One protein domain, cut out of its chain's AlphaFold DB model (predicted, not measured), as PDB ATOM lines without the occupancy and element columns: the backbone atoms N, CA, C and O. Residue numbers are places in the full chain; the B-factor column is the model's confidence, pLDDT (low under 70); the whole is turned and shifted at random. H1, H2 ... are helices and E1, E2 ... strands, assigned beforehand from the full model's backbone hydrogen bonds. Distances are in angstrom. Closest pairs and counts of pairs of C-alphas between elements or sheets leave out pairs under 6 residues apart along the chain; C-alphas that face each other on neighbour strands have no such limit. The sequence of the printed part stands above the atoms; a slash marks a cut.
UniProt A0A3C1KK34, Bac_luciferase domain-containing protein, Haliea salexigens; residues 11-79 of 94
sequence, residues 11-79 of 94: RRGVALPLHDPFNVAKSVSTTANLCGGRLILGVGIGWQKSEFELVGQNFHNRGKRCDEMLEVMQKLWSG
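What this domain is: This is residues 11 to 79 of the 94 residues of the protein "Bac_luciferase domain-containing protein" of Haliea salexigens (UniProt A0A3C1KK34). A short ribbon of two parallel strands, E1 and E2, has H1 packed on it, and the longest helix, H3, crosses H1 at a steep tilt on the same side of the ribbon, which leaves the ribbon's other face bare. The small helix H2 sits at one far end, touching no other helix, and the long axis runs from the link between H1 and E2 to the link between H2 and H3. The printed part has 69 residues with three named helices and two named strands, in the order E1, H1, E2, H2, H3, and its class is mixed, helices and strands. It is compact, with a radius of gyration of the C-alphas of 12.5 A, but elongated in outline, 36 by 22 by 15 A.

How they stand to each other: Start with E1, residues 11 to 15, and look across to its neighbour E2, residues 39 to 44: they are parallel, with 27 degrees between their directions. C-alphas 13 and 42 face each other at 4.1 A; N 14 and O 42 at 3.0 A, and N 44 and O 14 at 2.8 A, are within hydrogen-bond range. Between them along the chain comes H1, residues 21 to 34, which completes a strand-helix-strand unit, two parallel neighbour strands joined through a helix, with a right-handed crossover. The closest C-alphas of H1 and E2 are those of Ala 32 and Leu 39, 5.1 A apart. Next look at H3, residues 62 to 77: it touches H1, closest at the C-alphas of Ala 25 and Met 73, 5.4 A apart. H1 and H3 run the same way at a steep tilt of 51 degrees. H3 and E2 are only just apart, at 8.4 A. H2, residues 49 to 54, is apart from E1, H1 and H3. In H1, H2 and H3 every O i to N i+4 pair is within hydrogen-bond range.

Where its parts are: Find C-alpha 11 at (229.422, 248.331, 294.618); from there E1 runs 11.8 A to Ala 15. H1 begins at C-alpha 21, (228.873, 264.337, 296.318), and runs 19.9 A to Leu 34. E2 then covers 16.1 A from Leu 39 to Gly 44, and H2 spans 8.9 A from Lys 49 to Leu 54. H3 runs 22.0 A from Arg 62 to C-alpha 77 at (223.545, 259.985, 305.450).

The domain as a whole: The two C-alphas farthest apart are those of Gly 36 and His 60, at 36.9 A. You will find no cut between residues 11 and 79. The links E1 to H1, H1 to E2 and E2 to H2 are tight; the link H2 to H3, with 7 residues, is short, and no link is long. Look at the B-factor column: the mean pLDDT of the printed part is 87.9, and residues 11 to 13 are under 70.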
ATOM      1  N   ARG A  11     229.239 247.420 295.754       66.62
ATOM      2  CA  ARG A  11     229.422 248.331 294.618       66.62
ATOM      3  C   ARG A  11     230.903 248.336 294.238       66.62
ATOM      4  O   ARG A  11     231.768 248.487 295.106       66.62
ATOM      5  N   ARG A  12     231.212 248.122 292.955       58.06
ATOM      6  CA  ARG A  12     232.591 248.256 292.452       58.06
ATOM      7  C   ARG A  12     233.058 249.700 292.694       58.06
ATOM      8  O   ARG A  12     232.231 250.608 292.673       58.06
ATOM      9  N   GLY A  13     234.343 249.872 293.011       69.12
ATOM     10  CA  GLY A  13     234.876 251.124 293.554       69.12
ATOM     11  C   GLY A  13     234.527 252.355 292.713       69.12
ATOM     12  O   GLY A  13     234.590 252.288 291.489       69.12
ATOM     13  N   VAL A  14     234.155 253.456 293.369       78.75
ATOM     14  CA  VAL A  14     233.853 254.739 292.715       78.75
ATOM     15  C   VAL A  14     235.052 255.678 292.824       78.75
ATOM     16  O   VAL A  14     235.605 255.840 293.911       78.75
ATOM     17  N   ALA A  15     235.450 256.294 291.709       84.44
ATOM     18  CA  ALA A  15     236.436 257.370 291.692       84.44
ATOM     19  C   ALA A  15     235.768 258.664 292.178       84.44
ATOM     20  O   ALA A  15     235.243 259.450 291.394       84.44
ATOM     21  N   LEU A  16     235.725 258.837 293.497       85.19
ATOM     22  CA  LEU A  16     234.919 259.848 294.176       85.19
ATOM     23  C   LEU A  16     235.140 261.276 293.628       85.19
ATOM     24  O   LEU A  16     234.157 261.903 293.236       85.19
ATOM     25  N   PRO A  17     236.378 261.785 293.488       87.38
ATOM     26  CA  PRO A  17     236.617 263.173 293.069       87.38
ATOM     27  C   PRO A  17     236.150 263.551 291.651       87.38
ATOM     28  O   PRO A  17     236.163 264.742 291.314       87.38
ATOM     29  N   LEU A  18     235.774 262.569 290.823       86.88
ATOM     30  CA  LEU A  18     235.227 262.776 289.477       86.88
ATOM     31  C   LEU A  18     233.710 263.007 289.474       86.88
ATOM     32  O   LEU A  18     233.136 263.309 288.430       86.88
ATOM     33  N   HIS A  19     233.052 262.849 290.621       88.69
ATOM     34  CA  HIS A  19     231.605 262.923 290.736       88.69
ATOM     35  C   HIS A  19     231.159 264.028 291.692       88.69
ATOM     36  O   HIS A  19     231.932 264.558 292.491       88.69
ATOM     37  N   ASP A  20     229.873 264.355 291.600       89.19
ATOM     38  CA  ASP A  20     229.199 265.228 292.548       89.19
ATOM     39  C   ASP A  20     228.837 264.462 293.844       89.19
ATOM     40  O   ASP A  20     228.245 263.375 293.755       89.19
ATOM     41  N   PRO A  21     229.154 264.999 295.043       89.56
ATOM     42  CA  PRO A  21     228.873 264.337 296.318       89.56
ATOM     43  C   PRO A  21     227.407 263.990 296.526       89.56
ATOM     44  O   PRO A  21     227.114 262.918 297.051       89.56
ATOM     45  N   PHE A  22     226.484 264.873 296.142       91.06
ATOM     46  CA  PHE A  22     225.058 264.688 296.402       91.06
ATOM     47  C   PHE A  22     224.499 263.548 295.561       91.06
ATOM     48  O   PHE A  22     223.784 262.678 296.069       91.06
ATOM     49  N   ASN A  23     224.885 263.500 294.288       91.75
ATOM     50  CA  ASN A  23     224.506 262.428 293.379       91.75
ATOM     51  C   ASN A  23     225.045 261.074 293.849       91.75
ATOM     52  O   ASN A  23     224.307 260.082 293.857       91.75
ATOM     53  N   VAL A  24     226.308 261.023 294.287       90.81
ATOM     54  CA  VAL A  24     226.892 259.788 294.822       90.81
ATOM     55  C   VAL A  24     226.214 259.396 296.133       90.81
ATOM     56  O   VAL A  24     225.800 258.243 296.262       90.81
ATOM     57  N   ALA A  25     226.038 260.327 297.075       90.56
ATOM     58  CA  ALA A  25     225.376 260.075 298.353       90.56
ATOM     59  C   ALA A  25     223.977 259.486 298.146       90.56
ATOM     60  O   ALA A  25     223.674 258.433 298.706       90.56
ATOM     61  N   LYS A  26     223.166 260.102 297.276       91.00
ATOM     62  CA  LYS A  26     221.817 259.637 296.936       91.00
ATOM     63  C   LYS A  26     221.833 258.245 296.307       91.00
ATOM     64  O   LYS A  26     221.113 257.360 296.762       91.00
ATOM     65  N   SER A  27     222.670 258.027 295.289       90.44
ATOM     66  CA  SER A  27     222.766 256.733 294.598       90.44
ATOM     67  C   SER A  27     223.194 255.607 295.545       90.44
ATOM     68  O   SER A  27     222.637 254.504 295.507       90.44
ATOM     69  N   VAL A  28     224.148 255.891 296.434       89.94
ATOM     70  CA  VAL A  28     224.611 254.951 297.456       89.94
ATOM     71  C   VAL A  28     223.503 254.660 298.462       89.94
ATOM     72  O   VAL A  28     223.266 253.487 298.727       89.94
ATOM     73  N   SER A  29     222.771 255.663 298.956       89.00
ATOM     74  CA  SER A  29     221.632 255.451 299.861       89.00
ATOM     75  C   SER A  29     220.531 254.604 299.223       89.00
ATOM     76  O   SER A  29     220.055 253.652 299.838       89.00
ATOM     77  N   THR A  30     220.162 254.880 297.969       89.12
ATOM     78  CA  THR A  30     219.189 254.059 297.233       89.12
ATOM     79  C   THR A  30     219.671 252.616 297.110       89.12
ATOM     80  O   THR A  30     218.924 251.683 297.398       89.12
ATOM     81  N   THR A  31     220.939 252.422 296.740       87.75
ATOM     82  CA  THR A  31     221.531 251.084 296.625       87.75
ATOM     83  C   THR A  31     221.575 250.381 297.985       87.75
ATOM     84  O   THR A  31     221.261 249.199 298.072       87.75
ATOM     85  N   ALA A  32     221.915 251.093 299.062       87.12
ATOM     86  CA  ALA A  32     221.956 250.548 300.415       87.12
ATOM     87  C   ALA A  32     220.580 250.044 300.858       87.12
ATOM     88  O   ALA A  32     220.492 248.938 301.393       87.12
ATOM     89  N   ASN A  33     219.517 250.795 300.561       87.94
ATOM     90  CA  ASN A  33     218.141 250.390 300.844       87.94
ATOM     91  C   ASN A  33     217.745 249.130 300.059       87.94
ATOM     92  O   ASN A  33     217.198 248.198 300.640       87.94
ATOM     93  N   LEU A  34     218.099 249.049 298.771       87.38
ATOM     94  CA  LEU A  34     217.840 247.859 297.944       87.38
ATOM     95  C   LEU A  34     218.624 246.625 298.416       87.38
ATOM     96  O   LEU A  34     218.127 245.505 298.351       87.38
ATOM     97  N   CYS A  35     219.842 246.821 298.921       84.50
ATOM     98  CA  CYS A  35     220.681 245.749 299.453       84.50
ATOM     99  C   CYS A  35     220.336 245.370 300.915       84.50
ATOM    100  O   CYS A  35     221.025 244.528 301.507       84.50
ATOM    101  N   GLY A  36     219.315 245.992 301.525       83.88
ATOM    102  CA  GLY A  36     218.917 245.754 302.916       83.88
ATOM    103  C   GLY A  36     219.991 246.159 303.932       83.88
ATOM    104  O   GLY A  36     220.282 245.404 304.855       83.88
ATOM    105  N   GLY A  37     220.667 247.290 303.711       79.12
ATOM    106  CA  GLY A  37     221.699 247.827 304.609       79.12
ATOM    107  C   GLY A  37     223.063 247.127 304.531       79.12
ATOM    108  O   GLY A  37     223.994 247.513 305.228       79.12
ATOM    109  N   ARG A  38     223.229 246.123 303.662       82.38
ATOM    110  CA  ARG A  38     224.473 245.333 303.532       82.38
ATOM    111  C   ARG A  38     225.385 245.813 302.399       82.38
ATOM    112  O   ARG A  38     226.069 245.004 301.765       82.38
ATOM    113  N   LEU A  39     225.363 247.113 302.108       83.62
ATOM    114  CA  LEU A  39     226.181 247.706 301.056       83.62
ATOM    115  C   LEU A  39     227.603 247.966 301.558       83.62
ATOM    116  O   LEU A  39     227.803 248.655 302.552       83.62
ATOM    117  N   ILE A  40     228.595 247.464 300.821       85.25
ATOM    118  CA  ILE A  40     229.981 247.926 300.948       85.25
ATOM    119  C   ILE A  40     230.282 248.860 299.781       85.25
ATOM    120  O   ILE A  40     230.238 248.446 298.616       85.25
ATOM    121  N   LEU A  41     230.632 250.104 300.107       85.38
ATOM    122  CA  LEU A  41     231.114 251.092 299.151       85.38
ATOM    123  C   LEU A  41     232.644 251.045 299.083       85.38
ATOM    124  O   LEU A  41     233.327 251.388 300.042       85.38
ATOM    125  N   GLY A  42     233.185 250.630 297.937       87.38
ATOM    126  CA  GLY A  42     234.597 250.850 297.633       87.38
ATOM    127  C   GLY A  42     234.813 252.284 297.154       87.38
ATOM    128  O   GLY A  42     234.105 252.739 296.258       87.38
ATOM    129  N   VAL A  43     235.800 252.972 297.715       87.88
ATOM    130  CA  VAL A  43     236.153 254.346 297.341       87.88
ATOM    131  C   VAL A  43     237.551 254.358 296.744       87.88
ATOM    132  O   VAL A  43     238.473 253.756 297.288       87.88
ATOM    133  N   GLY A  44     237.691 255.028 295.605       88.50
ATOM    134  CA  GLY A  44     238.961 255.320 294.963       88.50
ATOM    135  C   GLY A  44     239.102 256.818 294.719       88.50
ATOM    136  O   GLY A  44     238.120 257.530 294.525       88.50
ATOM    137  N   ILE A  45     240.343 257.290 294.703       89.31
ATOM    138  CA  ILE A  45     240.660 258.707 294.481       89.31
ATOM    139  C   ILE A  45     240.689 259.045 292.980       89.31
ATOM    140  O   ILE A  45     240.501 260.195 292.605       89.31
ATOM    141  N   GLY A  46     240.889 258.051 292.112       86.56
ATOM    142  CA  GLY A  46     241.164 258.266 290.690       86.56
ATOM    143  C   GLY A  46     242.647 258.567 290.442       86.56
ATOM    144  O   GLY A  46     243.323 259.217 291.245       86.56
ATOM    145  N   TRP A  47     243.177 258.036 289.342       86.94
ATOM    146  CA  TRP A  47     244.612 258.070 289.026       86.94
ATOM    147  C   TRP A  47     244.912 258.701 287.663       86.94
ATOM    148  O   TRP A  47     246.001 259.234 287.464       86.94
ATOM    149  N   GLN A  48     243.946 258.684 286.745       90.38
ATOM    150  CA  GLN A  48     244.115 259.156 285.380       90.38
ATOM    151  C   GLN A  48     243.894 260.674 285.303       90.38
ATOM    152  O   GLN A  48     242.769 261.153 285.409       90.38
ATOM    153  N   LYS A  49     244.954 261.455 285.069       89.62
ATOM    154  CA  LYS A  49     244.858 262.926 284.976       89.62
ATOM    155  C   LYS A  49     243.887 263.404 283.887       89.62
ATOM    156  O   LYS A  49     243.145 264.352 284.119       89.62
ATOM    157  N   SER A  50     243.847 262.719 282.744       90.25
ATOM    158  CA  SER A  50     242.963 263.079 281.630       90.25
ATOM    159  C   SER A  50     241.479 262.999 281.999       90.25
ATOM    160  O   SER A  50     240.694 263.798 281.505       90.25
ATOM    161  N   GLU A  51     241.078 262.090 282.897       88.81
ATOM    162  CA  GLU A  51     239.686 262.028 283.376       88.81
ATOM    163  C   GLU A  51     239.309 263.297 284.138       88.81
ATOM    164  O   GLU A  51     238.228 263.838 283.931       88.81
ATOM    165  N   PHE A  52     240.218 263.798 284.977       89.38
ATOM    166  CA  PHE A  52     240.013 265.019 285.754       89.38
ATOM    167  C   PHE A  52     239.914 266.252 284.858       89.38
ATOM    168  O   PHE A  52     239.044 267.090 285.076       89.38
ATOM    169  N   GLU A  53     240.756 266.336 283.828       90.06
ATOM    170  CA  GLU A  53     240.705 267.417 282.838       90.06
ATOM    171  C   GLU A  53     239.372 267.420 282.077       90.06
ATOM    172  O   GLU A  53     238.768 268.478 281.911       90.06
ATOM    173  N   LEU A  54     238.860 266.242 281.694       90.88
ATOM    174  CA  LEU A  54     237.578 266.106 280.992       90.88
ATOM    175  C   LEU A  54     236.381 266.568 281.831       90.88
ATOM    176  O   LEU A  54     235.453 267.166 281.292       90.88
ATOM    177  N   VAL A  55     236.393 266.306 283.140       88.25
ATOM    178  CA  VAL A  55     235.321 266.750 284.051       88.25
ATOM    179  C   VAL A  55     235.566 268.149 284.635       88.25
ATOM    180  O   VAL A  55     234.814 268.587 285.504       88.25
ATOM    181  N   GLY A  56     236.621 268.848 284.197       87.88
ATOM    182  CA  GLY A  56     236.963 270.193 284.671       87.88
ATOM    183  C   GLY A  56     237.419 270.248 286.133       87.88
ATOM    184  O   GLY A  56     237.289 271.282 286.783       87.88
ATOM    185  N   GLN A  57     237.933 269.143 286.672       88.00
ATOM    186  CA  GLN A  57     238.359 269.033 288.062       88.00
ATOM    187  C   GLN A  57     239.879 269.108 288.203       88.00
ATOM    188  O   GLN A  57     240.642 268.616 287.376       88.00
ATOM    189  N   ASN A  58     240.346 269.682 289.312       88.69
ATOM    190  CA  ASN A  58     241.779 269.770 289.575       88.69
ATOM    191  C   ASN A  58     242.333 268.405 290.028       88.69
ATOM    192  O   ASN A  58     241.902 267.822 291.023       88.69
ATOM    193  N   PHE A  59     243.326 267.894 289.300       89.81
ATOM    194  CA  PHE A  59     243.975 266.627 289.631       89.81
ATOM    195  C   PHE A  59     244.815 266.703 290.915       89.81
ATOM    196  O   PHE A  59     244.921 265.723 291.647       89.81
ATOM    197  N   HIS A  60     245.425 267.845 291.231       92.00
ATOM    198  CA  HIS A  60     246.372 267.974 292.343       92.00
ATOM    199  C   HIS A  60     245.704 268.014 293.721       92.00
ATOM    200  O   HIS A  60     246.331 267.625 294.703       92.00
ATOM    201  N   ASN A  61     244.432 268.413 293.808       91.81
ATOM    202  CA  ASN A  61     243.681 268.438 295.069       91.81
ATOM    203  C   ASN A  61     242.744 267.228 295.252       91.81
ATOM    204  O   ASN A  61     242.023 267.170 296.243       91.81
ATOM    205  N   ARG A  62     242.780 266.236 294.348       91.56
ATOM    206  CA  ARG A  62     241.881 265.065 294.348       91.56
ATOM    207  C   ARG A  62     241.821 264.299 295.674       91.56
ATOM    208  O   ARG A  62     240.749 263.843 296.041       91.56
ATOM    209  N   GLY A  63     242.945 264.177 296.388       90.56
ATOM    210  CA  GLY A  63     242.997 263.514 297.698       90.56
ATOM    211  C   GLY A  63     242.203 264.288 298.747       90.56
ATOM    212  O   GLY A  63     241.208 263.784 299.247       90.56
ATOM    213  N   LYS A  64     242.563 265.560 298.962       92.38
ATOM    214  CA  LYS A  64     241.863 266.458 299.899       92.38
ATOM    215  C   LYS A  64     240.375 266.604 299.570       92.38
ATOM    216  O   LYS A  64     239.539 266.570 300.462       92.38
ATOM    217  N   ARG A  65     240.040 266.701 298.278       91.94
ATOM    218  CA  ARG A  65     238.650 266.688 297.803       91.94
ATOM    219  C   ARG A  65     237.940 265.395 298.164       91.94
ATOM    220  O   ARG A  65     236.796 265.453 298.584       91.94
ATOM    221  N   CYS A  66     238.589 264.243 297.992       92.44
ATOM    222  CA  CYS A  66     238.016 262.953 298.365       92.44
ATOM    223  C   CYS A  66     237.707 262.894 299.863       92.44
ATOM    224  O   CYS A  66     236.617 262.463 300.224       92.44
ATOM    225  N   ASP A  67     238.637 263.345 300.706       93.19
ATOM    226  CA  ASP A  67     238.478 263.343 302.163       93.19
ATOM    227  C   ASP A  67     237.284 264.211 302.583       93.19
ATOM    228  O   ASP A  67     236.355 263.721 303.224       93.19
ATOM    229  N   GLU A  68     237.234 265.459 302.109       93.88
ATOM    230  CA  GLU A  68     236.114 266.368 302.379       93.88
ATOM    231  C   GLU A  68     234.789 265.813 301.827       93.88
ATOM    232  O   GLU A  68     233.736 265.911 302.459       93.88
ATOM    233  N   MET A  69     234.825 265.149 300.668       93.81
ATOM    234  CA  MET A  69     233.630 264.549 300.087       93.81
ATOM    235  C   MET A  69     233.098 263.379 300.923       93.81
ATOM    236  O   MET A  69     231.883 263.226 301.052       93.81
ATOM    237  N   LEU A  70     233.975 262.574 301.532       92.06
ATOM    238  CA  LEU A  70     233.570 261.520 302.464       92.06
ATOM    239  C   LEU A  70     232.896 262.095 303.711       92.06
ATOM    240  O   LEU A  70     231.932 261.504 304.200       92.06
ATOM    241  N   GLU A  71     233.365 263.235 304.215       93.38
ATOM    242  CA  GLU A  71     232.726 263.932 305.335       93.38
ATOM    243  C   GLU A  71     231.335 264.446 304.956       93.38
ATOM    244  O   GLU A  71     230.370 264.239 305.696       93.38
ATOM    245  N   VAL A  72     231.202 265.077 303.783       93.75
ATOM    246  CA  VAL A  72     229.908 265.531 303.252       93.75
ATOM    247  C   VAL A  72     228.942 264.357 303.112       93.75
ATOM    248  O   VAL A  72     227.816 264.428 303.599       93.75
ATOM    249  N   MET A  73     229.374 263.253 302.501       92.56
ATOM    250  CA  MET A  73     228.528 262.074 302.306       92.56
ATOM    251  C   MET A  73     228.061 261.477 303.642       92.56
ATOM    252  O   MET A  73     226.884 261.150 303.783       92.56
ATOM    253  N   GLN A  74     228.937 261.405 304.650       91.44
ATOM    254  CA  GLN A  74     228.564 260.960 305.998       91.44
ATOM    255  C   GLN A  74     227.534 261.887 306.657       91.44
ATOM    256  O   GLN A  74     226.574 261.399 307.256       91.44
ATOM    257  N   LYS A  75     227.685 263.212 306.512       92.81
ATOM    258  CA  LYS A  75     226.695 264.189 306.994       92.81
ATOM    259  C   LYS A  75     225.338 263.979 306.319       92.81
ATOM    260  O   LYS A  75     224.330 263.889 307.015       92.81
ATOM    261  N   LEU A  76     225.312 263.821 304.995       91.62
ATOM    262  CA  LEU A  76     224.078 263.598 304.229       91.62
ATOM    263  C   LEU A  76     223.367 262.293 304.620       91.62
ATOM    264  O   LEU A  76     222.141 262.230 304.627       91.62
ATOM    265  N   TRP A  77     224.116 261.254 304.991       90.75
ATOM    266  CA  TRP A  77     223.545 259.985 305.450       90.75
ATOM    267  C   TRP A  77     223.096 259.983 306.913       90.75
ATOM    268  O   TRP A  77     222.467 259.019 307.344       90.75
ATOM    269  N   SER A  78     223.372 261.045 307.677       90.62
ATOM    270  CA  SER A  78     222.976 261.130 309.088       90.62
ATOM    271  C   SER A  78     221.459 261.209 309.303       90.62
ATOM    272  O   SER A  78     220.992 260.988 310.421       90.62
ATOM    273  N   GLY A  79     220.693 261.537 308.254       85.50
ATOM    274  CA  GLY A  79     219.239 261.709 308.321       85.50
ATOM    275  C   GLY A  79     218.791 262.982 309.047       85.50
ATOM    276  O   GLY A  79     217.621 263.098 309.402       85.50
TER     277      GLY A  79